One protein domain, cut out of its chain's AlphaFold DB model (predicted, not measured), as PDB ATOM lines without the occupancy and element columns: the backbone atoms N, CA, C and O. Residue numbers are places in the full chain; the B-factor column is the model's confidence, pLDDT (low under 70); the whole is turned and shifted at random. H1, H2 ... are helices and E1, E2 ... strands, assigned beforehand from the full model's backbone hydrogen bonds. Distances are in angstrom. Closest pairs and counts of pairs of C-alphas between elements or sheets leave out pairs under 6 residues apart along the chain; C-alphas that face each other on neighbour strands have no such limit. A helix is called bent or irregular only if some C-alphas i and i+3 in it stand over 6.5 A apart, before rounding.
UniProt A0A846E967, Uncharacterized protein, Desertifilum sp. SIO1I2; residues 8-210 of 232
ATOM      1  N   GLN A   8     137.550 163.796 108.875       79.31
ATOM      2  CA  GLN A   8     138.009 162.453 109.190       79.31
ATOM      3  C   GLN A   8     138.111 161.695 107.879       79.31
ATOM      4  O   GLN A   8     137.149 161.697 107.113       79.31
ATOM      5  N   LEU A   9     139.258 161.066 107.642       82.88
ATOM      6  CA  LEU A   9     139.385 160.067 106.591       82.88
ATOM      7  C   LEU A   9     138.964 158.728 107.179       82.88
ATOM      8  O   LEU A   9     139.353 158.393 108.304       82.88
ATOM      9  N   VAL A  10     138.129 158.006 106.440       85.50
ATOM     10  CA  VAL A  10     137.564 156.739 106.892       85.50
ATOM     11  C   VAL A  10     137.982 155.638 105.939       85.50
ATOM     12  O   VAL A  10     137.986 155.820 104.724       85.50
ATOM     13  N   TYR A  11     138.347 154.502 106.512       85.31
ATOM     14  CA  TYR A  11     138.844 153.341 105.800       85.31
ATOM     15  C   TYR A  11     138.138 152.086 106.305       85.31
ATOM     16  O   TYR A  11     137.738 152.010 107.470       85.31
ATOM     17  N   VAL A  12     138.028 151.101 105.423       85.88
ATOM     18  CA  VAL A  12     137.785 149.706 105.783       85.88
ATOM     19  C   VAL A  12     139.129 149.001 105.835       85.88
ATOM     20  O   VAL A  12     139.857 149.035 104.848       85.88
ATOM     21  N   ALA A  13     139.441 148.371 106.964       81.50
ATOM     22  CA  ALA A  13     140.566 147.458 107.112       81.50
ATOM     23  C   ALA A  13     140.054 146.018 107.000       81.50
ATOM     24  O   ALA A  13     139.296 145.584 107.865       81.50
ATOM     25  N   LEU A  14     140.435 145.301 105.944       79.31
ATOM     26  CA  LEU A  14     140.100 143.883 105.793       79.31
ATOM     27  C   LEU A  14     140.995 143.031 106.696       79.31
ATOM     28  O   LEU A  14     142.213 143.222 106.695       79.31
ATOM     29  N   ASP A  15     140.397 142.090 107.422       74.25
ATOM     30  CA  ASP A  15     141.122 141.122 108.251       74.25
ATOM     31  C   ASP A  15     141.983 140.195 107.376       74.25
ATOM     32  O   ASP A  15     143.192 140.065 107.587       74.25
ATOM     33  N   ASP A  16     141.387 139.668 106.299       76.00
ATOM     34  CA  ASP A  16     142.066 138.881 105.269       76.00
ATOM     35  C   ASP A  16     141.675 139.363 103.850       76.00
ATOM     36  O   ASP A  16     140.509 139.270 103.465       76.00
ATOM     37  N   PRO A  17     142.609 139.872 103.021       76.19
ATOM     38  CA  PRO A  17     142.331 140.237 101.631       76.19
ATOM     39  C   PRO A  17     142.100 139.008 100.738       76.19
ATOM     40  O   PRO A  17     141.578 139.137  99.625       76.19
ATOM     41  N   GLU A  18     142.484 137.811 101.189       79.69
ATOM     42  CA  GLU A  18     142.158 136.550 100.529       79.69
ATOM     43  C   GLU A  18     140.725 136.102 100.781       79.69
ATOM     44  O   GLU A  18     140.101 135.540  99.878       79.69
ATOM     45  N   VAL A  19     140.173 136.453 101.941       81.19
ATOM     46  CA  VAL A  19     138.797 136.144 102.332       81.19
ATOM     47  C   VAL A  19     138.151 137.401 102.929       81.19
ATOM     48  O   VAL A  19     138.004 137.496 104.145       81.19
ATOM     49  N   PRO A  20     137.747 138.393 102.105       80.31
ATOM     50  CA  PRO A  20     137.245 139.674 102.613       80.31
ATOM     51  C   PRO A  20     136.062 139.524 103.574       80.31
ATOM     52  O   PRO A  20     135.934 140.277 104.536       80.31
ATOM     53  N   SER A  21     135.213 138.523 103.338       76.94
ATOM     54  CA  SER A  21     134.072 138.173 104.188       76.94
ATOM     55  C   SER A  21     134.431 137.659 105.589       76.94
ATOM     56  O   SER A  21     133.539 137.582 106.432       76.94
ATOM     57  N   GLN A  22     135.695 137.318 105.862       76.62
ATOM     58  CA  GLN A  22     136.136 136.794 107.158       76.62
ATOM     59  C   GLN A  22     136.084 137.846 108.272       76.62
ATOM     60  O   GLN A  22     135.825 137.503 109.424       76.62
ATOM     61  N   GLY A  23     136.286 139.119 107.936       71.50
ATOM     62  CA  GLY A  23     136.243 140.197 108.911       71.50
ATOM     63  C   GLY A  23     136.690 141.526 108.323       71.50
ATOM     64  O   GLY A  23     137.577 141.586 107.469       71.50
ATOM     65  N   ALA A  24     136.074 142.613 108.782       78.06
ATOM     66  CA  ALA A  24     136.457 143.958 108.385       78.06
ATOM     67  C   ALA A  24     136.199 144.977 109.496       78.06
ATOM     68  O   ALA A  24     135.188 144.930 110.199       78.06
ATOM     69  N   TYR A  25     137.097 145.953 109.607       76.75
ATOM     70  CA  TYR A  25     137.057 146.981 110.639       76.75
ATOM     71  C   TYR A  25     136.931 148.376 110.043       76.75
ATOM     72  O   TYR A  25     137.507 148.697 109.004       76.75
ATOM     73  N   LEU A  26     136.203 149.241 110.747       78.88
ATOM     74  CA  LEU A  26     136.119 150.665 110.439       78.88
ATOM     75  C   LEU A  26     137.252 151.425 111.128       78.88
ATOM     76  O   LEU A  26     137.319 151.474 112.356       78.88
ATOM     77  N   VAL A  27     138.089 152.093 110.339       78.19
ATOM     78  CA  VAL A  27     139.195 152.915 110.836       78.19
ATOM     79  C   VAL A  27     138.943 154.373 110.472       78.19
ATOM     80  O   VAL A  27     138.799 154.714 109.301       78.19
ATOM     81  N   ALA A  28     138.895 155.255 111.473       78.88
ATOM     82  CA  ALA A  28     138.696 156.690 111.276       78.88
ATOM     83  C   ALA A  28     139.880 157.492 111.827       78.88
ATOM     84  O   ALA A  28     140.206 157.413 113.013       78.88
ATOM     85  N   ILE A  29     140.490 158.322 110.980       75.81
ATOM     86  CA  ILE A  29     141.650 159.145 111.338       75.81
ATOM     87  C   ILE A  29     141.277 160.612 111.190       75.81
ATOM     88  O   ILE A  29     140.797 161.051 110.146       75.81
ATOM     89  N   ALA A  30     141.527 161.400 112.233       76.81
ATOM     90  CA  ALA A  30     141.350 162.843 112.165       76.81
ATOM     91  C   ALA A  30     142.464 163.494 111.332       76.81
ATOM     92  O   ALA A  30     143.643 163.307 111.629       76.81
ATOM     93  N   PHE A  31     142.086 164.327 110.362       72.19
ATOM     94  CA  PHE A  31     143.019 165.039 109.497       72.19
ATOM     95  C   PHE A  31     142.695 166.539 109.376       72.19
ATOM     96  O   PHE A  31     141.554 166.990 109.507       72.19
ATOM     97  N   GLY A  32     143.743 167.345 109.188       61.41
ATOM     98  CA  GLY A  32     143.699 168.811 109.195       61.41
ATOM     99  C   GLY A  32     143.703 169.455 107.805       61.41
ATOM    100  O   GLY A  32     144.402 170.449 107.614       61.41
ATOM    101  N   GLY A  33     142.967 168.912 106.833       70.12
ATOM    102  CA  GLY A  33     142.953 169.386 105.443       70.12
ATOM    103  C   GLY A  33     141.777 168.823 104.642       70.12
ATOM    104  O   GLY A  33     140.988 168.067 105.200       70.12
ATOM    105  N   GLU A  34     141.669 169.230 103.373       77.06
ATOM    106  CA  GLU A  34     140.726 168.647 102.404       77.06
ATOM    107  C   GLU A  34     141.187 167.250 101.973       77.06
ATOM    108  O   GLU A  34     142.392 166.983 101.929       77.06
ATOM    109  N   ASP A  35     140.230 166.385 101.628       80.19
ATOM    110  CA  ASP A  35     140.515 165.065 101.070       80.19
ATOM    111  C   ASP A  35     141.228 165.186  99.709       80.19
ATOM    112  O   ASP A  35     140.688 165.685  98.723       80.19
ATOM    113  N   SER A  36     142.478 164.742  99.678       81.69
ATOM    114  CA  SER A  36     143.393 164.778  98.537       81.69
ATOM    115  C   SER A  36     144.325 163.562  98.561       81.69
ATOM    116  O   SER A  36     144.584 163.025  99.644       81.69
ATOM    117  N   PRO A  37     144.912 163.152  97.418       83.19
ATOM    118  CA  PRO A  37     145.871 162.045  97.378       83.19
ATOM    119  C   PRO A  37     146.993 162.174  98.419       83.19
ATOM    120  O   PRO A  37     147.243 161.233  99.163       83.19
ATOM    121  N   ALA A  38     147.569 163.372  98.568       81.62
ATOM    122  CA  ALA A  38     148.616 163.643  99.554       81.62
ATOM    123  C   ALA A  38     148.127 163.487 101.006       81.62
ATOM    124  O   ALA A  38     148.826 162.920 101.841       81.62
ATOM    125  N   SER A  39     146.913 163.956 101.326       81.88
ATOM    126  CA  SER A  39     146.347 163.769 102.672       81.88
ATOM    127  C   SER A  39     146.007 162.308 102.976       81.88
ATOM    128  O   SER A  39     146.159 161.878 104.117       81.88
ATOM    129  N   ARG A  40     145.597 161.531 101.961       82.94
ATOM    130  CA  ARG A  40     145.331 160.092 102.091       82.94
ATOM    131  C   ARG A  40     146.624 159.315 102.318       82.94
ATOM    132  O   ARG A  40     146.647 158.451 103.184       82.94
ATOM    133  N   GLU A  41     147.685 159.637 101.581       81.50
ATOM    134  CA  GLU A  41     149.020 159.050 101.752       81.50
ATOM    135  C   GLU A  41     149.597 159.378 103.132       81.50
ATOM    136  O   GLU A  41     150.020 158.485 103.858       81.50
ATOM    137  N   GLN A  42     149.505 160.638 103.565       80.31
ATOM    138  CA  GLN A  42     149.940 161.034 104.903       80.31
ATOM    139  C   GLN A  42     149.134 160.334 106.010       80.31
ATOM    140  O   GLN A  42     149.680 160.022 107.066       80.31
ATOM    141  N   ALA A  43     147.842 160.085 105.794       78.19
ATOM    142  CA  ALA A  43     147.018 159.340 106.737       78.19
ATOM    143  C   ALA A  43     147.363 157.845 106.770       78.19
ATOM    144  O   ALA A  43     147.360 157.269 107.854       78.19
ATOM    145  N   LYS A  44     147.714 157.236 105.629       77.50
ATOM    146  CA  LYS A  44     148.264 155.872 105.580       77.50
ATOM    147  C   LYS A  44     149.587 155.782 106.339       77.50
ATOM    148  O   LYS A  44     149.695 154.952 107.228       77.50
ATOM    149  N   PHE A  45     150.512 156.707 106.087       78.62
ATOM    150  CA  PHE A  45     151.776 156.786 106.824       78.62
ATOM    151  C   PHE A  45     151.554 156.957 108.334       78.62
ATOM    152  O   PHE A  45     152.210 156.320 109.148       78.62
ATOM    153  N   GLU A  46     150.602 157.802 108.739       77.12
ATOM    154  CA  GLU A  46     150.268 157.962 110.156       77.12
ATOM    155  C   GLU A  46     149.613 156.705 110.747       77.12
ATOM    156  O   GLU A  46     149.841 156.416 111.919       77.12
ATOM    157  N   LEU A  47     148.820 155.949 109.979       75.25
ATOM    158  CA  LEU A  47     148.342 154.638 110.417       75.25
ATOM    159  C   LEU A  47     149.501 153.671 110.602       75.25
ATOM    160  O   LEU A  47     149.607 153.106 111.681       75.25
ATOM    161  N   GLU A  48     150.367 153.513 109.599       74.81
ATOM    162  CA  GLU A  48     151.555 152.645 109.645       74.81
ATOM    163  C   GLU A  48     152.412 152.963 110.858       74.81
ATOM    164  O   GLU A  48     152.693 152.090 111.671       74.81
ATOM    165  N   ARG A  49     152.717 154.244 111.059       73.38
ATOM    166  CA  ARG A  49     153.469 154.713 112.218       73.38
ATOM    167  C   ARG A  49     152.775 154.359 113.535       73.38
ATOM    168  O   ARG A  49     153.434 153.941 114.478       73.38
ATOM    169  N   ARG A  50     151.449 154.512 113.635       69.56
ATOM    170  CA  ARG A  50     150.708 154.117 114.849       69.56
ATOM    171  C   ARG A  50     150.654 152.606 115.052       69.56
ATOM    172  O   ARG A  50     150.620 152.185 116.203       69.56
ATOM    173  N   PHE A  51     150.645 151.822 113.973       66.19
ATOM    174  CA  PHE A  51     150.762 150.365 114.022       66.19
ATOM    175  C   PHE A  51     152.135 149.941 114.543       66.19
ATOM    176  O   PHE A  51     152.213 149.110 115.440       66.19
ATOM    177  N   GLU A  52     153.205 150.539 114.023       66.88
ATOM    178  CA  GLU A  52     154.582 150.247 114.427       66.88
ATOM    179  C   GLU A  52     154.892 150.699 115.861       66.88
ATOM    180  O   GLU A  52     155.630 150.028 116.580       66.88
ATOM    181  N   GLU A  53     154.342 151.839 116.283       66.62
ATOM    182  CA  GLU A  53     154.617 152.445 117.590       66.62
ATOM    183  C   GLU A  53     153.616 152.041 118.692       66.62
ATOM    184  O   GLU A  53     153.722 152.544 119.812       66.62
ATOM    185  N   GLU A  54     152.632 151.182 118.396       60.00
ATOM    186  CA  GLU A  54     151.547 150.781 119.318       60.00
ATOM    187  C   GLU A  54     150.824 151.977 119.990       60.00
ATOM    188  O   GLU A  54     150.361 151.898 121.132       60.00
ATOM    189  N   LEU A  55     150.740 153.133 119.315       51.94
ATOM    190  CA  LEU A  55     150.214 154.359 119.926       51.94
ATOM    191  C   LEU A  55     148.669 154.420 119.904       51.94
ATOM    192  O   LEU A  55     148.060 154.174 118.859       51.94
ATOM    193  N   PRO A  56     148.010 154.883 120.992       41.41
ATOM    194  CA  PRO A  56     146.560 155.123 121.020       41.41
ATOM    195  C   PRO A  56     146.129 156.147 119.944       41.41
ATOM    196  O   PRO A  56     146.897 157.059 119.620       41.41
ATOM    197  N   PRO A  57     144.908 156.066 119.375       43.75
ATOM    198  CA  PRO A  57     143.625 155.835 120.053       43.75
ATOM    199  C   PRO A  57     143.111 154.394 119.943       43.75
ATOM    200  O   PRO A  57     141.936 154.125 120.185       43.75
ATOM    201  N   PHE A  58     143.977 153.482 119.516       50.66
ATOM    202  CA  PHE A  58     143.680 152.070 119.377       50.66
ATOM    203  C   PHE A  58     143.844 151.406 120.744       50.66
ATOM    204  O   PHE A  58     144.879 150.829 121.046       50.66
ATOM    205  N   ASP A  59     142.829 151.514 121.602       43.84
ATOM    206  CA  ASP A  59     142.835 150.919 122.950       43.84
ATOM    207  C   ASP A  59     142.859 149.367 122.944       43.84
ATOM    208  O   ASP A  59     142.542 148.749 123.960       43.84
ATOM    209  N   ARG A  60     143.164 148.710 121.810       43.44
ATOM    210  CA  ARG A  60     143.036 147.258 121.622       43.44
ATOM    211  C   ARG A  60     144.086 146.682 120.678       43.44
ATOM    212  O   ARG A  60     144.091 146.966 119.484       43.44
ATOM    213  N   TYR A  61     144.921 145.816 121.240       33.56
ATOM    214  CA  TYR A  61     145.394 144.614 120.556       33.56
ATOM    215  C   TYR A  61     144.173 143.733 120.196       33.56
ATOM    216  O   TYR A  61     143.224 143.749 120.972       33.56
ATOM    217  N   PRO A  62     144.167 142.969 119.087       43.44
ATOM    218  CA  PRO A  62     145.281 142.682 118.194       43.44
ATOM    219  C   PRO A  62     144.991 143.196 116.773       43.44
ATOM    220  O   PRO A  62     144.353 142.514 115.984       43.44
ATOM    221  N   PHE A  63     145.500 144.374 116.406       49.75
ATOM    222  CA  PHE A  63     145.553 144.775 114.991       49.75
ATOM    223  C   PHE A  63     146.950 144.585 114.384       49.75
ATOM    224  O   PHE A  63     147.393 145.369 113.549       49.75
ATOM    225  N   ALA A  64     147.644 143.514 114.770       47.50
ATOM    226  CA  ALA A  64     148.462 142.836 113.780       47.50
ATOM    227  C   ALA A  64     147.450 142.094 112.909       47.50
ATOM    228  O   ALA A  64     146.777 141.211 113.440       47.50
ATOM    229  N   PHE A  65     147.288 142.469 111.634       49.91
ATOM    230  CA  PHE A  65     146.536 141.627 110.698       49.91
ATOM    231  C   PHE A  65     147.019 140.191 110.943       49.91
ATOM    232  O   PHE A  65     148.237 139.987 110.867       49.91
ATOM    233  N   PRO A  66     146.154 139.232 111.320       46.91
ATOM    234  CA  PRO A  66     146.574 137.902 111.778       46.91
ATOM    235  C   PRO A  66     147.531 137.205 110.798       46.91
ATOM    236  O   PRO A  66     148.333 136.355 111.183       46.91
ATOM    237  N   ASN A  67     147.493 137.647 109.539       50.59
ATOM    238  CA  ASN A  67     148.282 137.164 108.417       50.59
ATOM    239  C   ASN A  67     149.567 137.982 108.117       50.59
ATOM    240  O   ASN A  67     150.244 137.699 107.133       50.59
ATOM    241  N   GLY A  68     149.932 138.985 108.928       48.03
ATOM    242  CA  GLY A  68     151.163 139.782 108.773       48.03
ATOM    243  C   GLY A  68     151.136 140.820 107.643       48.03
ATOM    244  O   GLY A  68     152.167 141.089 107.030       48.03
ATOM    245  N   LEU A  69     149.960 141.368 107.335       50.72
ATOM    246  CA  LEU A  69     149.734 142.222 106.166       50.72
ATOM    247  C   LEU A  69     149.895 143.726 106.457       50.72
ATOM    248  O   LEU A  69     149.882 144.149 107.611       50.72
ATOM    249  N   SER A  70     150.089 144.530 105.404       60.97
ATOM    250  CA  SER A  70     150.416 145.960 105.493       60.97
ATOM    251  C   SER A  70     149.201 146.877 105.296       60.97
ATOM    252  O   SER A  70     148.224 146.537 104.626       60.97
ATOM    253  N   VAL A  71     149.295 148.102 105.826       65.06
ATOM    254  CA  VAL A  71     148.318 149.195 105.631       65.06
ATOM    255  C   VAL A  71     148.008 149.421 104.149       65.06
ATOM    256  O   VAL A  71     146.868 149.711 103.791       65.06
ATOM    257  N   GLU A  72     148.988 149.254 103.264       65.44
ATOM    258  CA  GLU A  72     148.805 149.454 101.827       65.44
ATOM    259  C   GLU A  72     147.849 148.450 101.175       65.44
ATOM    260  O   GLU A  72     147.134 148.829 100.248       65.44
ATOM    261  N   GLN A  73     147.827 147.200 101.648       66.75
ATOM    262  CA  GLN A  73     147.093 146.100 101.012       66.75
ATOM    263  C   GLN A  73     145.693 145.899 101.597       66.75
ATOM    264  O   GLN A  73     144.804 145.402 100.908       66.75
ATOM    265  N   ASN A  74     145.481 146.317 102.848       74.88
ATOM    266  CA  ASN A  74     144.273 145.975 103.599       74.88
ATOM    267  C   ASN A  74     143.322 147.154 103.808       74.88
ATOM    268  O   ASN A  74     142.181 146.936 104.216       74.88
ATOM    269  N   LEU A  75     143.768 148.390 103.556       80.69
ATOM    270  CA  LEU A  75     142.964 149.587 103.794       80.69
ATOM    271  C   LEU A  75     142.372 150.158 102.515       80.69
ATOM    272  O   LEU A  75     143.063 150.735 101.672       80.69
ATOM    273  N   ILE A  76     141.048 150.099 102.448       86.31
ATOM    274  CA  ILE A  76     140.258 150.678 101.369       86.31
ATOM    275  C   ILE A  76     139.636 151.974 101.879       86.31
ATOM    276  O   ILE A  76     138.900 151.987 102.864       86.31
ATOM    277  N   HIS A  77     139.948 153.090 101.223       87.38
ATOM    278  CA  HIS A  77     139.405 154.397 101.584       87.38
ATOM    279  C   HIS A  77     137.920 154.504 101.220       87.38
ATOM    280  O   HIS A  77     137.530 154.161 100.105       87.38
ATOM    281  N   ILE A  78     137.112 155.056 102.128       88.31
ATOM    282  CA  ILE A  78     135.695 155.353 101.909       88.31
ATOM    283  C   ILE A  78     135.538 156.862 101.663       88.31
ATOM    284  O   ILE A  78     135.648 157.645 102.612       88.31
ATOM    285  N   PRO A  79     135.245 157.303 100.424       86.50
ATOM    286  CA  PRO A  79     135.033 158.716 100.128       86.50
ATOM    287  C   PRO A  79     133.880 159.317 100.941       86.50
ATOM    288  O   PRO A  79     132.849 158.674 101.153       86.50
ATOM    289  N   GLU A  80     134.000 160.586 101.345       83.81
ATOM    290  CA  GLU A  80     132.924 161.271 102.081       83.81
ATOM    291  C   GLU A  80     131.621 161.312 101.267       83.81
ATOM    292  O   GLU A  80     130.546 161.059 101.815       83.81
ATOM    293  N   ASP A  81     131.719 161.524  99.955       84.50
ATOM    294  CA  ASP A  81     130.569 161.522  99.048       84.50
ATOM    295  C   ASP A  81     129.858 160.168  99.015       84.50
ATOM    296  O   ASP A  81     128.638 160.135  98.899       84.50
ATOM    297  N   PHE A  82     130.583 159.060  99.202       85.88
ATOM    298  CA  PHE A  82     130.000 157.721  99.300       85.88
ATOM    299  C   PHE A  82     129.185 157.537 100.586       85.88
ATOM    300  O   PHE A  82     128.087 156.978 100.579       85.88
ATOM    301  N   ILE A  83     129.669 158.092 101.696       84.12
ATOM    302  CA  ILE A  83     128.940 158.098 102.971       84.12
ATOM    303  C   ILE A  83     127.690 158.985 102.864       84.12
ATOM    304  O   ILE A  83     126.612 158.621 103.342       84.12
ATOM    305  N   VAL A  84     127.817 160.162 102.242       80.50
ATOM    306  CA  VAL A  84     126.698 161.097 102.046       80.50
ATOM    307  C   VAL A  84     125.647 160.492 101.122       80.50
ATOM    308  O   VAL A  84     124.473 160.492 101.483       80.50
ATOM    309  N   ALA A  85     126.071 159.908 100.005       79.88
ATOM    310  CA  ALA A  85     125.255 159.135  99.077       79.88
ATOM    311  C   ALA A  85     124.356 158.122  99.799       79.88
ATOM    312  O   ALA A  85     123.140 158.096  99.593       79.88
ATOM    313  N   ARG A  86     124.939 157.346 100.720       77.75
ATOM    314  CA  ARG A  86     124.212 156.363 101.536       77.75
ATOM    315  C   ARG A  86     123.282 157.004 102.566       77.75
ATOM    316  O   ARG A  86     122.188 156.495 102.789       77.75
ATOM    317  N   LYS A  87     123.641 158.159 103.135       75.06
ATOM    318  CA  LYS A  87     122.735 158.944 103.994       75.06
ATOM    319  C   LYS A  87     121.492 159.430 103.225       75.06
ATOM    320  O   LYS A  87     120.397 159.492 103.789       75.06
ATOM    321  N   THR A  88     121.658 159.848 101.969       68.75
ATOM    322  CA  THR A  88     120.604 160.512 101.181       68.75
ATOM    323  C   THR A  88     119.865 159.598 100.208       68.75
ATOM    324  O   THR A  88     118.848 160.026  99.667       68.75
ATOM    325  N   GLY A  89     120.320 158.355 100.024       65.00
ATOM    326  CA  GLY A  89     119.726 157.392  99.091       65.00
ATOM    327  C   GLY A  89     120.083 157.655  97.622       65.00
ATOM    328  O   GLY A  89     119.301 157.332  96.736       65.00
ATOM    329  N   THR A  90     121.232 158.276  97.353       63.12
ATOM    330  CA  THR A  90     121.719 158.622  96.005       63.12
ATOM    331  C   THR A  90     123.032 157.885  95.755       63.12
ATOM    332  O   THR A  90     124.000 158.215  96.415       63.12
ATOM    333  N   SER A  91     123.100 156.888  94.869       57.06
ATOM    334  CA  SER A  91     124.161 155.854  94.883       57.06
ATOM    335  C   SER A  91     125.352 156.046  93.926       57.06
ATOM    336  O   SER A  91     126.056 155.079  93.661       57.06
ATOM    337  N   ASP A  92     125.611 157.243  93.398       60.53
ATOM    338  CA  ASP A  92     126.551 157.401  92.265       60.53
ATOM    339  C   ASP A  92     128.034 157.565  92.652       60.53
ATOM    340  O   ASP A  92     128.895 157.728  91.787       60.53
ATOM    341  N   ALA A  93     128.369 157.543  93.942       69.38
ATOM    342  CA  ALA A  93     129.757 157.665  94.379       69.38
ATOM    343  C   ALA A  93     130.528 156.361  94.104       69.38
ATOM    344  O   ALA A  93     130.151 155.294  94.586       69.38
ATOM    345  N   ALA A  94     131.623 156.449  93.347       69.81
ATOM    346  CA  ALA A  94     132.479 155.308  93.041       69.81
ATOM    347  C   ALA A  94     133.594 155.152  94.087       69.81
ATOM    348  O   ALA A  94     134.224 156.134  94.486       69.81
ATOM    349  N   ILE A  95     133.853 153.909  94.495       80.75
ATOM    350  CA  ILE A  95     135.047 153.535  95.260       80.75
ATOM    351  C   ILE A  95     136.057 152.950  94.282       80.75
ATOM    352  O   ILE A  95     135.703 152.159  93.408       80.75
ATOM    353  N   ASP A  96     137.312 153.358  94.428       73.88
ATOM    354  CA  ASP A  96     138.402 152.799  93.645       73.88
ATOM    355  C   ASP A  96     138.782 151.416  94.189       73.88
ATOM    356  O   ASP A  96     139.273 151.290  95.310       73.88
ATOM    357  N   LEU A  97     138.497 150.386  93.392       78.62
ATOM    358  CA  LEU A  97     138.822 148.981  93.656       78.62
ATOM    359  C   LEU A  97     139.834 148.450  92.631       78.62
ATOM    360  O   LEU A  97     139.832 147.260  92.290       78.62
ATOM    361  N   GLU A  98     140.658 149.328  92.059       73.38
ATOM    362  CA  GLU A  98     141.738 148.924  91.167       73.38
ATOM    363  C   GLU A  98     142.694 147.943  91.875       73.38
ATOM    364  O   GLU A  98     142.976 148.053  93.065       73.38
ATOM    365  N   GLY A  99     143.144 146.911  91.156       70.88
ATOM    366  CA  GLY A  99     143.988 145.844  91.713       70.88
ATOM    367  C   GLY A  99     143.248 144.741  92.482       70.88
ATOM    368  O   GLY A  99     143.837 143.687  92.712       70.88
ATOM    369  N   ILE A 100     141.959 144.912  92.805       77.62
ATOM    370  CA  ILE A 100     141.157 143.873  93.467       77.62
ATOM    371  C   ILE A 100     140.647 142.834  92.443       77.62
ATOM    372  O   ILE A 100     140.002 143.227  91.452       77.62
ATOM    373  N   PRO A 101     140.876 141.521  92.680       81.19
ATOM    374  CA  PRO A 101     140.365 140.444  91.832       81.19
ATOM    375  C   PRO A 101     138.844 140.494  91.676       81.19
ATOM    376  O   PRO A 101     138.122 140.779  92.631       81.19
ATOM    377  N   ALA A 102     138.344 140.221  90.468       82.25
ATOM    378  CA  ALA A 102     136.925 140.374  90.135       82.25
ATOM    379  C   ALA A 102     136.016 139.500  91.014       82.25
ATOM    380  O   ALA A 102     134.946 139.940  91.426       82.25
ATOM    381  N   GLU A 103     136.482 138.300  91.344       82.25
ATOM    382  CA  GLU A 103     135.823 137.331  92.211       82.25
ATOM    383  C   GLU A 103     135.583 137.848  93.639       82.25
ATOM    384  O   GLU A 103     134.599 137.458  94.257       82.25
ATOM    385  N   LYS A 104     136.418 138.773  94.134       83.94
ATOM    386  CA  LYS A 104     136.324 139.341  95.491       83.94
ATOM    387  C   LYS A 104     135.584 140.677  95.546       83.94
ATOM    388  O   LYS A 104     135.238 141.144  96.630       83.94
ATOM    389  N   ARG A 105     135.331 141.314  94.394       85.81
ATOM    390  CA  ARG A 105     134.740 142.664  94.341       85.81
ATOM    391  C   ARG A 105     133.376 142.732  95.004       85.81
ATOM    392  O   ARG A 105     133.140 143.667  95.752       85.81
ATOM    393  N   ALA A 106     132.518 141.738  94.785       86.06
ATOM    394  CA  ALA A 106     131.175 141.730  95.361       86.06
ATOM    395  C   ALA A 106     131.195 141.678  96.901       86.06
ATOM    396  O   ALA A 106     130.424 142.384  97.550       86.06
ATOM    397  N   GLU A 107     132.096 140.885  97.491       88.06
ATOM    398  CA  GLU A 107     132.266 140.805  98.950       88.06
ATOM    399  C   GLU A 107     132.777 142.132  99.516       88.06
ATOM    400  O   GLU A 107     132.231 142.662 100.482       88.06
ATOM    401  N   ILE A 108     133.784 142.715  98.863       87.62
ATOM    402  CA  ILE A 108     134.358 144.004  99.256       87.62
ATOM    403  C   ILE A 108     133.334 145.137  99.111       87.62
ATOM    404  O   ILE A 108     133.230 145.984  99.993       87.62
ATOM    405  N   GLU A 109     132.531 145.144  98.046       87.88
ATOM    406  CA  GLU A 109     131.450 146.113  97.851       87.88
ATOM    407  C   GLU A 109     130.397 146.025  98.960       87.88
ATOM    408  O   GLU A 109     129.990 147.063  99.480       87.88
ATOM    409  N   ALA A 110     129.992 144.817  99.371       88.56
ATOM    410  CA  ALA A 110     129.070 144.633 100.493       88.56
ATOM    411  C   ALA A 110     129.659 145.185 101.802       88.56
ATOM    412  O   ALA A 110     128.994 145.929 102.520       88.56
ATOM    413  N   ILE A 111     130.938 144.918 102.077       89.38
ATOM    414  CA  ILE A 111     131.631 145.442 103.263       89.38
ATOM    415  C   ILE A 111     131.709 146.972 103.229       89.38
ATOM    416  O   ILE A 111     131.427 147.633 104.229       89.38
ATOM    417  N   LEU A 112     132.058 147.559 102.084       89.81
ATOM    418  CA  LEU A 112     132.145 149.012 101.920       89.81
ATOM    419  C   LEU A 112     130.775 149.680 102.049       89.81
ATOM    420  O   LEU A 112     130.658 150.724 102.697       89.81
ATOM    421  N   ASN A 113     129.731 149.066 101.486       89.38
ATOM    422  CA  ASN A 113     128.350 149.495 101.678       89.38
ATOM    423  C   ASN A 113     127.985 149.460 103.160       89.38
ATOM    424  O   ASN A 113     127.513 150.464 103.693       89.38
ATOM    425  N   GLY A 114     128.276 148.353 103.839       90.06
ATOM    426  CA  GLY A 114     127.999 148.193 105.258       90.06
ATOM    427  C   GLY A 114     128.728 149.209 106.127       90.06
ATOM    428  O   GLY A 114     128.131 149.825 107.010       90.06
ATOM    429  N   ALA A 115     129.997 149.462 105.829       89.69
ATOM    430  CA  ALA A 115     130.813 150.477 106.478       89.69
ATOM    431  C   ALA A 115     130.213 151.882 106.314       89.69
ATOM    432  O   ALA A 115     130.018 152.602 107.298       89.69
ATOM    433  N   ALA A 116     129.853 152.267 105.089       90.38
ATOM    434  CA  ALA A 116     129.230 153.557 104.817       90.38
ATOM    435  C   ALA A 116     127.849 153.701 105.472       90.38
ATOM    436  O   ALA A 116     127.542 154.758 106.028       90.38
ATOM    437  N   GLU A 117     127.039 152.642 105.463       90.94
ATOM    438  CA  GLU A 117     125.744 152.597 106.138       90.94
ATOM    439  C   GLU A 117     125.889 152.724 107.658       90.94
ATOM    440  O   GLU A 117     125.176 153.520 108.268       90.94
ATOM    441  N   ALA A 118     126.851 152.034 108.274       89.38
ATOM    442  CA  ALA A 118     127.132 152.150 109.704       89.38
ATOM    443  C   ALA A 118     127.521 153.589 110.087       89.38
ATOM    444  O   ALA A 118     126.985 154.151 111.050       89.38
ATOM    445  N   ILE A 119     128.389 154.233 109.297       89.06
ATOM    446  CA  ILE A 119     128.785 155.634 109.511       89.06
ATOM    447  C   ILE A 119     127.584 156.572 109.337       89.06
ATOM    448  O   ILE A 119     127.368 157.470 110.159       89.06
ATOM    449  N   ALA A 120     126.790 156.382 108.280       90.06
ATOM    450  CA  ALA A 120     125.599 157.185 108.019       90.06
ATOM    451  C   ALA A 120     124.581 157.052 109.163       90.06
ATOM    452  O   ALA A 120     124.113 158.070 109.687       90.06
ATOM    453  N   LYS A 121     124.318 155.825 109.625       90.31
ATOM    454  CA  LYS A 121     123.429 155.525 110.754       90.31
ATOM    455  C   LYS A 121     123.914 156.176 112.048       90.31
ATOM    456  O   LYS A 121     123.127 156.831 112.728       90.31
ATOM    457  N   ALA A 122     125.209 156.093 112.362       88.69
ATOM    458  CA  ALA A 122     125.787 156.738 113.544       88.69
ATOM    459  C   ALA A 122     125.634 158.274 113.514       88.69
ATOM    460  O   ALA A 122     125.282 158.904 114.521       88.69
ATOM    461  N   ARG A 123     125.838 158.896 112.343       89.25
ATOM    462  CA  ARG A 123     125.636 160.342 112.140       89.25
ATOM    463  C   ARG A 123     124.167 160.736 112.307       89.25
ATOM    464  O   ARG A 123     123.882 161.709 113.009       89.25
ATOM    465  N   LEU A 124     123.245 159.982 111.708       91.62
ATOM    466  CA  LEU A 124     121.800 160.196 111.842       91.62
ATOM    467  C   LEU A 124     121.336 160.030 113.292       91.62
ATOM    468  O   LEU A 124     120.594 160.873 113.793       91.62
ATOM    469  N   ALA A 125     121.827 159.011 114.002       90.25
ATOM    470  CA  ALA A 125     121.503 158.779 115.409       90.25
ATOM    471  C   ALA A 125     121.963 159.947 116.289       90.25
ATOM    472  O   ALA A 125     121.213 160.428 117.137       90.25
ATOM    473  N   THR A 126     123.163 160.470 116.028       90.50
ATOM    474  CA  THR A 126     123.686 161.654 116.720       90.50
ATOM    475  C   THR A 126     122.839 162.898 116.440       90.50
ATOM    476  O   THR A 126     122.552 163.670 117.358       90.50
ATOM    477  N   ALA A 127     122.437 163.116 115.183       91.94
ATOM    478  CA  ALA A 127     121.585 164.244 114.806       91.94
ATOM    479  C   ALA A 127     120.206 164.155 115.479       91.94
ATOM    480  O   ALA A 127     119.761 165.129 116.088       91.94
ATOM    481  N   LEU A 128     119.584 162.974 115.453       93.62
ATOM    482  CA  LEU A 128     118.303 162.712 116.104       93.62
ATOM    483  C   LEU A 128     118.383 162.914 117.621       93.62
ATOM    484  O   LEU A 128     117.510 163.561 118.189       93.62
ATOM    485  N   ALA A 129     119.444 162.434 118.275       93.12
ATOM    486  CA  ALA A 129     119.643 162.625 119.711       93.12
ATOM    487  C   ALA A 129     119.754 164.113 120.088       93.12
ATOM    488  O   ALA A 129     119.125 164.552 121.052       93.12
ATOM    489  N   LYS A 130     120.500 164.909 119.309       94.00
ATOM    490  CA  LYS A 130     120.611 166.363 119.522       94.00
ATOM    491  C   LYS A 130     119.275 167.076 119.320       94.00
ATOM    492  O   LYS A 130     118.895 167.892 120.156       94.00
ATOM    493  N   ALA A 131     118.558 166.752 118.246       94.44
ATOM    494  CA  ALA A 131     117.253 167.343 117.967       94.44
ATOM    495  C   ALA A 131     116.222 166.968 119.044       94.44
ATOM    496  O   ALA A 131     115.463 167.816 119.508       94.44
ATOM    497  N   HIS A 132     116.252 165.721 119.521       95.00
ATOM    498  CA  HIS A 132     115.418 165.268 120.631       95.00
ATOM    499  C   HIS A 132     115.717 166.042 121.920       95.00
ATOM    500  O   HIS A 132     114.791 166.511 122.573       95.00
ATOM    501  N   GLN A 133     116.993 166.225 122.277       95.50
ATOM    502  CA  GLN A 133     117.378 167.029 123.444       95.50
ATOM    503  C   GLN A 133     116.895 168.482 123.337       95.50
ATOM    504  O   GLN A 133     116.454 169.042 124.337       95.50
ATOM    505  N   ALA A 134     116.942 169.079 122.143       93.69
ATOM    506  CA  ALA A 134     116.448 170.435 121.910       93.69
ATOM    507  C   ALA A 134     114.915 170.542 122.011       93.69
ATOM    508  O   ALA A 134     114.406 171.555 122.485       93.69
ATOM    509  N   ALA A 135     114.180 169.511 121.585       94.69
ATOM    510  CA  ALA A 135     112.718 169.487 121.620       94.69
ATOM    511  C   ALA A 135     112.134 169.060 122.980       94.69
ATOM    512  O   ALA A 135     110.989 169.392 123.288       94.69
ATOM    513  N   LEU A 136     112.913 168.347 123.803       95.06
ATOM    514  CA  LEU A 136     112.482 167.788 125.087       95.06
ATOM    515  C   LEU A 136     111.796 168.797 126.033       95.06
ATOM    516  O   LEU A 136     110.773 168.424 126.609       95.06
ATOM    517  N   PRO A 137     112.262 170.057 126.181       94.94
ATOM    518  CA  PRO A 137     111.611 171.041 127.053       94.94
ATOM    519  C   PRO A 137     110.164 171.366 126.668       94.94
ATOM    520  O   PRO A 137     109.396 171.834 127.501       94.94
ATOM    521  N   TYR A 138     109.779 171.116 125.415       94.69
ATOM    522  CA  TYR A 138     108.447 171.415 124.893       94.69
ATOM    523  C   TYR A 138     107.504 170.203 124.922       94.69
ATOM    524  O   TYR A 138     106.357 170.313 124.494       94.69
ATOM    525  N   ALA A 139     107.958 169.043 125.413       91.62
ATOM    526  CA  ALA A 139     107.207 167.790 125.344       91.62
ATOM    527  C   ALA A 139     105.831 167.872 126.025       91.62
ATOM    528  O   ALA A 139     104.838 167.428 125.450       91.62
ATOM    529  N   ASP A 140     105.752 168.464 127.218       90.44
ATOM    530  CA  ASP A 140     104.490 168.568 127.960       90.44
ATOM    531  C   ASP A 140     103.525 169.569 127.317       90.44
ATOM    532  O   ASP A 140     102.326 169.312 127.246       90.44
ATOM    533  N   LEU A 141     104.054 170.658 126.753       90.94
ATOM    534  CA  LEU A 141     103.270 171.618 125.978       90.94
ATOM    535  C   LEU A 141     102.694 170.979 124.706       90.94
ATOM    536  O   LEU A 141     101.530 171.187 124.384       90.94
ATOM    537  N   LEU A 142     103.467 170.151 124.000       90.44
ATOM    538  CA  LEU A 142     102.962 169.408 122.841       90.44
ATOM    539  C   LEU A 142     101.899 168.383 123.242       90.44
ATOM    540  O   LEU A 142     100.881 168.281 122.566       90.44
ATOM    541  N   ARG A 143     102.109 167.639 124.338       90.06
ATOM    542  CA  ARG A 143     101.102 166.699 124.860       90.06
ATOM    543  C   ARG A 143      99.793 167.409 125.169       90.06
ATOM    544  O   ARG A 143      98.747 166.883 124.826       90.06
ATOM    545  N   LEU A 144      99.878 168.592 125.770       89.56
ATOM    546  CA  LEU A 144      98.733 169.444 126.057       89.56
ATOM    547  C   LEU A 144      97.997 169.878 124.780       89.56
ATOM    548  O   LEU A 144      96.782 169.745 124.699       89.56
ATOM    549  N   ILE A 145      98.728 170.370 123.772       88.88
ATOM    550  CA  ILE A 145      98.155 170.865 122.506       88.88
ATOM    551  C   ILE A 145      97.497 169.741 121.698       88.88
ATOM    552  O   ILE A 145      96.447 169.944 121.092       88.88
ATOM    553  N   PHE A 146      98.128 168.568 121.657       88.62
ATOM    554  CA  PHE A 146      97.670 167.422 120.871       88.62
ATOM    555  C   PHE A 146      96.834 166.422 121.682       88.62
ATOM    556  O   PHE A 146      96.573 165.323 121.188       88.62
ATOM    557  N   ASP A 147      96.406 166.771 122.901       85.81
ATOM    558  CA  ASP A 147      95.522 165.920 123.696       85.81
ATOM    559  C   ASP A 147      94.146 165.804 123.007       85.81
ATOM    560  O   ASP A 147      93.431 166.804 122.868       85.81
ATOM    561  N   PRO A 148      93.726 164.594 122.592       75.69
ATOM    562  CA  PRO A 148      92.433 164.378 121.948       75.69
ATOM    563  C   PRO A 148      91.229 164.682 122.856       75.69
ATOM    564  O   PRO A 148      90.108 164.755 122.356       75.69
ATOM    565  N   SER A 149      91.432 164.858 124.169       79.44
ATOM    566  CA  SER A 149      90.377 165.238 125.117       79.44
ATOM    567  C   SER A 149      89.896 166.693 124.960       79.44
ATOM    568  O   SER A 149      88.787 167.023 125.383       79.44
ATOM    569  N   GLY A 150      90.689 167.554 124.303       60.69
ATOM    570  CA  GLY A 150      90.257 168.842 123.749       60.69
ATOM    571  C   GLY A 150      89.839 169.935 124.744       60.69
ATOM    572  O   GLY A 150      89.165 170.877 124.333       60.69
ATOM    573  N   GLN A 151      90.191 169.842 126.033       60.19
ATOM    574  CA  GLN A 151      89.581 170.693 127.072       60.19
ATOM    575  C   GLN A 151      90.465 171.768 127.722       60.19
ATOM    576  O   GLN A 151      89.955 172.514 128.558       60.19
ATOM    577  N   GLN A 152      91.748 171.901 127.382       70.44
ATOM    578  CA  GLN A 152      92.624 172.853 128.081       70.44
ATOM    579  C   GLN A 152      92.999 174.061 127.217       70.44
ATOM    580  O   GLN A 152      93.631 173.937 126.171       70.44
ATOM    581  N   TYR A 153      92.605 175.249 127.683       82.19
ATOM    582  CA  TYR A 153      93.065 176.525 127.141       82.19
ATOM    583  C   TYR A 153      94.527 176.763 127.529       82.19
ATOM    584  O   TYR A 153      94.919 176.514 128.670       82.19
ATOM    585  N   LEU A 154      95.318 177.272 126.586       87.25
ATOM    586  CA  LEU A 154      96.710 177.638 126.828       87.25
ATOM    587  C   LEU A 154      96.794 178.899 127.696       87.25
ATOM    588  O   LEU A 154      96.029 179.847 127.524       87.25
ATOM    589  N   THR A 155      97.748 178.906 128.618       91.19
ATOM    590  CA  THR A 155      98.126 180.098 129.391       91.19
ATOM    591  C   THR A 155      98.915 181.086 128.526       91.19
ATOM    592  O   THR A 155      99.494 180.702 127.510       91.19
ATOM    593  N   GLU A 156      98.999 182.353 128.940       92.06
ATOM    594  CA  GLU A 156      99.798 183.371 128.233       92.06
ATOM    595  C   GLU A 156     101.275 182.964 128.097       92.06
ATOM    596  O   GLU A 156     101.871 183.145 127.037       92.06
ATOM    597  N   GLU A 157     101.847 182.341 129.133       90.94
ATOM    598  CA  GLU A 157     103.221 181.822 129.118       90.94
ATOM    599  C   GLU A 157     103.405 180.713 128.068       90.94
ATOM    600  O   GLU A 157     104.405 180.678 127.352       90.94
ATOM    601  N   GLN A 158     102.419 179.822 127.933       91.81
ATOM    602  CA  GLN A 158     102.435 178.755 126.931       91.81
ATOM    603  C   GLN A 158     102.259 179.303 125.513       91.81
ATOM    604  O   GLN A 158     102.954 178.853 124.606       91.81
ATOM    605  N   CYS A 159     101.386 180.295 125.317       91.56
ATOM    606  CA  CYS A 159     101.254 180.990 124.035       91.56
ATOM    607  C   CYS A 159     102.578 181.650 123.626       91.56
ATOM    608  O   CYS A 159     103.042 181.444 122.507       91.56
ATOM    609  N   ALA A 160     103.239 182.352 124.554       93.00
ATOM    610  CA  ALA A 160     104.533 182.980 124.300       93.00
ATOM    611  C   ALA A 160     105.623 181.961 123.915       93.00
ATOM    612  O   ALA A 160     106.433 182.232 123.028       93.00
ATOM    613  N   LEU A 161     105.629 180.772 124.530       91.62
ATOM    614  CA  LEU A 161     106.556 179.690 124.172       91.62
ATOM    615  C   LEU A 161     106.324 179.149 122.754       91.62
ATOM    616  O   LEU A 161     107.294 178.833 122.070       91.62
ATOM    617  N   ILE A 162     105.070 179.038 122.304       90.75
ATOM    618  CA  ILE A 162     104.732 178.557 120.950       90.75
ATOM    619  C   ILE A 162     105.139 179.581 119.888       90.75
ATOM    620  O   ILE A 162     105.596 179.209 118.807       90.75
ATOM    621  N   GLU A 163     104.978 180.867 120.194       92.25
ATOM    622  CA  GLU A 163     105.351 181.967 119.303       92.25
ATOM    623  C   GLU A 163     106.874 182.180 119.218       92.25
ATOM    624  O   GLU A 163     107.361 182.859 118.306       92.25
ATOM    625  N   ASP A 164     107.651 181.566 120.117       94.31
ATOM    626  CA  ASP A 164     109.110 181.608 120.077       94.31
ATOM    627  C   ASP A 164     109.660 180.847 118.853       94.31
ATOM    628  O   ASP A 164     109.347 179.686 118.569       94.31
ATOM    629  N   LYS A 165     110.585 181.485 118.130       94.44
ATOM    630  CA  LYS A 165     111.297 180.869 117.001       94.44
ATOM    631  C   LYS A 165     112.086 179.622 117.410       94.44
ATOM    632  O   LYS A 165     112.278 178.737 116.576       94.44
ATOM    633  N   ALA A 166     112.568 179.554 118.650       94.31
ATOM    634  CA  ALA A 166     113.274 178.404 119.200       94.31
ATOM    635  C   ALA A 166     112.371 177.166 119.273       94.31
ATOM    636  O   ALA A 166     112.824 176.081 118.908       94.31
ATOM    637  N   PHE A 167     111.093 177.339 119.634       95.44
ATOM    638  CA  PHE A 167     110.104 176.262 119.621       95.44
ATOM    639  C   PHE A 167     109.928 175.712 118.205       95.44
ATOM    640  O   PHE A 167     110.223 174.543 117.951       95.44
ATOM    641  N   ALA A 168     109.547 176.568 117.250       94.31
ATOM    642  CA  ALA A 168     109.314 176.147 115.866       94.31
ATOM    643  C   ALA A 168     110.547 175.459 115.253       94.31
ATOM    644  O   ALA A 168     110.427 174.450 114.554       94.31
ATOM    645  N   LYS A 169     111.744 175.979 115.548       96.75
ATOM    646  CA  LYS A 169     113.009 175.393 115.104       96.75
ATOM    647  C   LYS A 169     113.245 174.004 115.704       96.75
ATOM    648  O   LYS A 169     113.552 173.090 114.947       96.75
ATOM    649  N   ALA A 170     113.086 173.832 117.017       95.69
ATOM    650  CA  ALA A 170     113.329 172.554 117.684       95.69
ATOM    651  C   ALA A 170     112.390 171.446 117.174       95.69
ATOM    652  O   ALA A 170     112.839 170.332 116.899       95.69
ATOM    653  N   ILE A 171     111.103 171.760 116.977       95.94
ATOM    654  CA  ILE A 171     110.127 170.798 116.441       95.94
ATOM    655  C   ILE A 171     110.457 170.426 114.996       95.94
ATOM    656  O   ILE A 171     110.439 169.246 114.642       95.94
ATOM    657  N   LYS A 172     110.805 171.418 114.168       96.06
ATOM    658  CA  LYS A 172     111.204 171.186 112.778       96.06
ATOM    659  C   LYS A 172     112.452 170.306 112.684       96.06
ATOM    660  O   LYS A 172     112.435 169.325 111.948       96.06
ATOM    661  N   GLU A 173     113.500 170.618 113.443       96.44
ATOM    662  CA  GLU A 173     114.749 169.842 113.443       96.44
ATOM    663  C   GLU A 173     114.523 168.397 113.910       96.44
ATOM    664  O   GLU A 173     115.085 167.468 113.329       96.44
ATOM    665  N   LEU A 174     113.662 168.178 114.914       96.75
ATOM    666  CA  LEU A 174     113.289 166.830 115.349       96.75
ATOM    667  C   LEU A 174     112.539 166.063 114.252       96.75
ATOM    668  O   LEU A 174     112.855 164.898 113.997       96.75
ATOM    669  N   ALA A 175     111.569 166.705 113.598       95.75
ATOM    670  CA  ALA A 175     110.800 166.095 112.518       95.75
ATOM    671  C   ALA A 175     111.694 165.722 111.324       95.75
ATOM    672  O   ALA A 175     111.615 164.598 110.830       95.75
ATOM    673  N   GLU A 176     112.582 166.626 110.903       96.00
ATOM    674  CA  GLU A 176     113.543 166.386 109.820       96.00
ATOM    675  C   GLU A 176     114.511 165.250 110.172       96.00
ATOM    676  O   GLU A 176     114.665 164.315 109.386       96.00
ATOM    677  N   ALA A 177     115.100 165.260 111.373       94.25
ATOM    678  CA  ALA A 177     116.013 164.202 111.805       94.25
ATOM    679  C   ALA A 177     115.318 162.833 111.896       94.25
ATOM    680  O   ALA A 177     115.893 161.814 111.506       94.25
ATOM    681  N   LYS A 178     114.068 162.790 112.380       95.12
ATOM    682  CA  LYS A 178     113.288 161.549 112.433       95.12
ATOM    683  C   LYS A 178     112.918 161.059 111.034       95.12
ATOM    684  O   LYS A 178     113.002 159.859 110.789       95.12
ATOM    685  N   ALA A 179     112.544 161.958 110.126       94.25
ATOM    686  CA  ALA A 179     112.249 161.616 108.739       94.25
ATOM    687  C   ALA A 179     113.486 161.068 108.008       94.25
ATOM    688  O   ALA A 179     113.377 160.055 107.321       94.25
ATOM    689  N   GLU A 180     114.663 161.681 108.193       91.81
ATOM    690  CA  GLU A 180     115.916 161.171 107.623       91.81
ATOM    691  C   GLU A 180     116.264 159.775 108.159       91.81
ATOM    692  O   GLU A 180     116.620 158.907 107.365       91.81
ATOM    693  N   MET A 181     116.121 159.538 109.471       91.06
ATOM    694  CA  MET A 181     116.349 158.216 110.070       91.06
ATOM    695  C   MET A 181     115.392 157.162 109.497       91.06
ATOM    696  O   MET A 181     115.833 156.113 109.047       91.06
ATOM    697  N   THR A 182     114.089 157.457 109.448       92.00
ATOM    698  CA  THR A 182     113.095 156.533 108.882       92.00
ATOM    699  C   THR A 182     113.375 156.238 107.410       92.00
ATOM    700  O   THR A 182     113.251 155.096 106.981       92.00
ATOM    701  N   ARG A 183     113.762 157.249 106.618       90.56
ATOM    702  CA  ARG A 183     114.130 157.041 105.212       90.56
ATOM    703  C   ARG A 183     115.330 156.108 105.099       90.56
ATOM    704  O   ARG A 183     115.283 155.198 104.286       90.56
ATOM    705  N   PHE A 184     116.360 156.323 105.916       90.44
ATOM    706  CA  PHE A 184     117.528 155.450 105.948       90.44
ATOM    707  C   PHE A 184     117.137 153.999 106.262       90.44
ATOM    708  O   PHE A 184     117.495 153.110 105.498       90.44
ATOM    709  N   ASP A 185     116.339 153.768 107.310       88.25
ATOM    710  CA  ASP A 185     115.894 152.421 107.702       88.25
ATOM    711  C   ASP A 185     115.095 151.706 106.592       88.25
ATOM    712  O   ASP A 185     115.099 150.480 106.523       88.25
ATOM    713  N   LEU A 186     114.423 152.457 105.709       88.88
ATOM    714  CA  LEU A 186     113.674 151.913 104.570       88.88
ATOM    715  C   LEU A 186     114.540 151.609 103.338       88.88
ATOM    716  O   LEU A 186     114.127 150.809 102.502       88.88
ATOM    717  N   THR A 187     115.684 152.280 103.178       86.50
ATOM    718  CA  THR A 187     116.513 152.200 101.959       86.50
ATOM    719  C   THR A 187     117.857 151.511 102.160       86.50
ATOM    720  O   THR A 187     118.536 151.236 101.173       86.50
ATOM    721  N   ALA A 188     118.274 151.289 103.406       85.81
ATOM    722  CA  ALA A 188     119.523 150.606 103.719       85.81
ATOM    723  C   ALA A 188     119.503 149.163 103.191       85.81
ATOM    724  O   ALA A 188     118.476 148.484 103.256       85.81
ATOM    725  N   THR A 189     120.642 148.688 102.691       86.38
ATOM    726  CA  THR A 189     120.805 147.299 102.239       86.38
ATOM    727  C   THR A 189     120.849 146.333 103.417       86.38
ATOM    728  O   THR A 189     120.457 145.177 103.278       86.38
ATOM    729  N   GLY A 190     121.271 146.818 104.590       85.75
ATOM    730  CA  GLY A 190     121.451 146.000 105.788       85.75
ATOM    731  C   GLY A 190     122.884 145.503 105.967       85.75
ATOM    732  O   GLY A 190     123.189 144.904 106.998       85.75
ATOM    733  N   ASP A 191     123.781 145.817 105.029       88.31
ATOM    734  CA  ASP A 191     125.174 145.357 105.049       88.31
ATOM    735  C   ASP A 191     125.952 145.893 106.262       88.31
ATOM    736  O   ASP A 191     126.983 145.339 106.639       88.31
ATOM    737  N   TRP A 192     125.460 146.947 106.930       85.44
ATOM    738  CA  TRP A 192     126.058 147.467 108.170       85.44
ATOM    739  C   TRP A 192     126.151 146.415 109.278       85.44
ATOM    740  O   TRP A 192     126.981 146.559 110.177       85.44
ATOM    741  N   GLN A 193     125.334 145.358 109.215       83.00
ATOM    742  CA  GLN A 193     125.407 144.240 110.148       83.00
ATOM    743  C   GLN A 193     126.745 143.493 110.042       83.00
ATOM    744  O   GLN A 193     127.295 143.136 111.075       83.00
ATOM    745  N   LEU A 194     127.331 143.370 108.841       80.94
ATOM    746  CA  LEU A 194     128.640 142.728 108.633       80.94
ATOM    747  C   LEU A 194     129.740 143.406 109.459       80.94
ATOM    748  O   LEU A 194     130.594 142.754 110.052       80.94
ATOM    749  N   ILE A 195     129.685 144.735 109.537       80.88
ATOM    750  CA  ILE A 195     130.632 145.531 110.318       80.88
ATOM    751  C   ILE A 195     130.346 145.417 111.815       80.88
ATOM    752  O   ILE A 195     131.270 145.323 112.621       80.88
ATOM    753  N   LEU A 196     129.070 145.442 112.211       75.94
ATOM    754  CA  LEU A 196     128.713 145.317 113.620       75.94
ATOM    755  C   LEU A 196     129.032 143.942 114.185       75.94
ATOM    756  O   LEU A 196     129.489 143.885 115.319       75.94
ATOM    757  N   ASP A 197     128.830 142.869 113.430       75.81
ATOM    758  CA  ASP A 197     129.137 141.512 113.882       75.81
ATOM    759  C   ASP A 197     130.637 141.356 114.166       75.81
ATOM    760  O   ASP A 197     131.007 140.706 115.139       75.81
ATOM    761  N   CYS A 198     131.501 142.044 113.410       67.94
ATOM    762  CA  CYS A 198     132.941 142.097 113.682       67.94
ATOM    763  C   CYS A 198     133.274 142.884 114.962       67.94
ATOM    764  O   CYS A 198     134.162 142.505 115.719       67.94
ATOM    765  N   ILE A 199     132.567 143.990 115.221       65.38
ATOM    766  CA  ILE A 199     132.788 144.836 116.411       65.38
ATOM    767  C   ILE A 199     132.193 144.200 117.676       65.38
ATOM    768  O   ILE A 199     132.698 144.409 118.777       65.38
ATOM    769  N   LEU A 200     131.086 143.475 117.537       64.25
ATOM    770  CA  LEU A 200     130.310 142.888 118.629       64.25
ATOM    771  C   LEU A 200     130.580 141.392 118.807       64.25
ATOM    772  O   LEU A 200     129.931 140.769 119.649       64.25
ATOM    773  N   SER A 201     131.518 140.812 118.052       61.84
ATOM    774  CA  SER A 201     131.916 139.415 118.222       61.84
ATOM    775  C   SER A 201     132.323 139.150 119.676       61.84
ATOM    776  O   SER A 201     132.762 140.049 120.406       61.84
ATOM    777  N   GLU A 202     132.137 137.915 120.149       50.06
ATOM    778  CA  GLU A 202     132.446 137.554 121.541       50.06
ATOM    779  C   GLU A 202     133.921 137.808 121.897       50.06
ATOM    780  O   GLU A 202     134.219 138.182 123.032       50.06
ATOM    781  N   GLU A 203     134.814 137.697 120.912       49.59
ATOM    782  CA  GLU A 203     136.243 138.013 121.014       49.59
ATOM    783  C   GLU A 203     136.477 139.490 121.384       49.59
ATOM    784  O   GLU A 203     137.293 139.787 122.252       49.59
ATOM    785  N   VAL A 204     135.686 140.418 120.833       48.91
ATOM    786  CA  VAL A 204     135.765 141.864 121.131       48.91
ATOM    787  C   VAL A 204     134.920 142.256 122.360       48.91
ATOM    788  O   VAL A 204     135.233 143.215 123.083       48.91
ATOM    789  N   SER A 205     133.847 141.509 122.641       44.19
ATOM    790  CA  SER A 205     132.921 141.751 123.759       44.19
ATOM    791  C   SER A 205     133.536 141.458 125.133       44.19
ATOM    792  O   SER A 205     133.261 142.181 126.099       44.19
ATOM    793  N   GLN A 206     134.421 140.460 125.234       40.50
ATOM    794  CA  GLN A 206     135.170 140.193 126.470       40.50
ATOM    795  C   GLN A 206     136.101 141.364 126.848       40.50
ATOM    796  O   GLN A 206     136.301 141.634 128.032       40.50
ATOM    797  N   GLU A 207     136.562 142.150 125.869       42.22
ATOM    798  CA  GLU A 207     137.430 143.316 126.076       42.22
ATOM    799  C   GLU A 207     136.661 144.641 126.279       42.22
ATOM    800  O   GLU A 207     137.118 145.530 127.003       42.22
ATOM    801  N   LEU A 208     135.452 144.787 125.708       39.91
ATOM    802  CA  LEU A 208     134.567 145.956 125.921       39.91
ATOM    803  C   LEU A 208     134.073 146.100 127.364       39.91
ATOM    804  O   LEU A 208     133.753 147.212 127.787       39.91
ATOM    805  N   THR A 209     134.055 145.013 128.133       34.19
ATOM    806  CA  THR A 209     133.593 145.030 129.530       34.19
ATOM    807  C   THR A 209     134.550 145.811 130.453       34.19
ATOM    808  O   THR A 209     134.169 146.186 131.560       34.19
ATOM    809  N   VAL A 210     135.772 146.124 129.995       36.41
ATOM    810  CA  VAL A 210     136.804 146.815 130.792       36.41
ATOM    811  C   VAL A 210     136.857 148.334 130.541       36.41
ATOM    812  O   VAL A 210     137.356 149.062 131.394       36.41
TER     813      VAL A 210
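AT A GLANCE: This is residues 8 to 210 of the 232 residues of an uncharacterized protein of Desertifilum sp. SIO1I2 (UniProt A0A846E967). A small three-stranded sheet has H1 over one face and part of the long helix H4 over the other, and H4 runs on away from the sheet as a long arm. H6 folds back beside H4, with H5 near the arm's far end, where residues 146 to 151 stick out; H3 and H7 pack on H4 near the sheet. The printed part has 203 residues, with elements in the order E1 E2 H1 H2 E3 H3 H4 H5 H6 H7 H8; the sheet, E2 E1 E3, is antiparallel, and the class is mostly helix. The whole is loose, with a radius of gyration of the C-alphas of 22.2 A, and elongated, spanning 71 by 38 by 36 A.

IN THESE COORDINATES: E1, residues 8 to 14, begins at C-alpha 8 (138.009, 162.453, 109.190); E2 is residues 24 to 31, 22.1 A long, and E3 residues 75 to 78. H4, residues 102 to 145, spans 59.0 A and ends at C-alpha 145 (98.155, 170.865, 122.506); it is irregular, C-alphas 137 and 140 being 7.6 A apart, with a kink of 70 degrees near residue 138. H1 is residues 37 to 52, 22.5 A, and H6 residues 165 to 187, 32.8 A. The shorter helices are H2, 71 to 74, H3, 80 to 88, H5, 156 to 163, H7, 192 to 200, and H8, 202 to 208.

HOW THE PARTS SIT: The hairpin E1 and E2 has N 11 and O 27 at 2.8 A; antiparallel E1 and E3 have N 12 and O 76 at 2.8 A. H1 and H4 are on opposite faces of the sheet, three layers, at heights of 9.5 A and 14.0 A. E2, H1 H2, E3 form a split strand-helix-strand unit, with E1 between its strands and a right-handed crossover. H2 and H7 only graze the sheet; H2 touches H1, Val 71 to Glu 48, C-alphas 6.2 A apart. H4, the hub, touches H6 with residues 121 to 138 alone, at a shallow tilt of 31 degrees, opposite ways; C-alphas 131 and 174 are closest, 4.8 A. H4 also touches H3, C-alphas 116 and 83 at 4.9 A, and H7, C-alphas 114 and 192 at 3.6 A. H5 is close to H4 but not clearly touching, C-alphas 158 and 141 at 7.2 A; likewise H8 and H7, C-alphas 204 and 198 at 8.0 A. Each O i to N i+4 pair is within hydrogen-bond range in H1, H3, H5 and H6, against 33 of 40 in H4, 4 of 5 in H7 and 2 of 3 in H8; H2 is too short for one.

THE WHOLE: The C-alphas farthest apart, of Gly 68 and Gln 151, are 71.3 A apart. The printed part has no cut; the links H1 to H2 and H3 to H4 are long. Mean pLDDT of the printed part is 78.4, with residues 50 to 73 and 198 to 210 among those under 70.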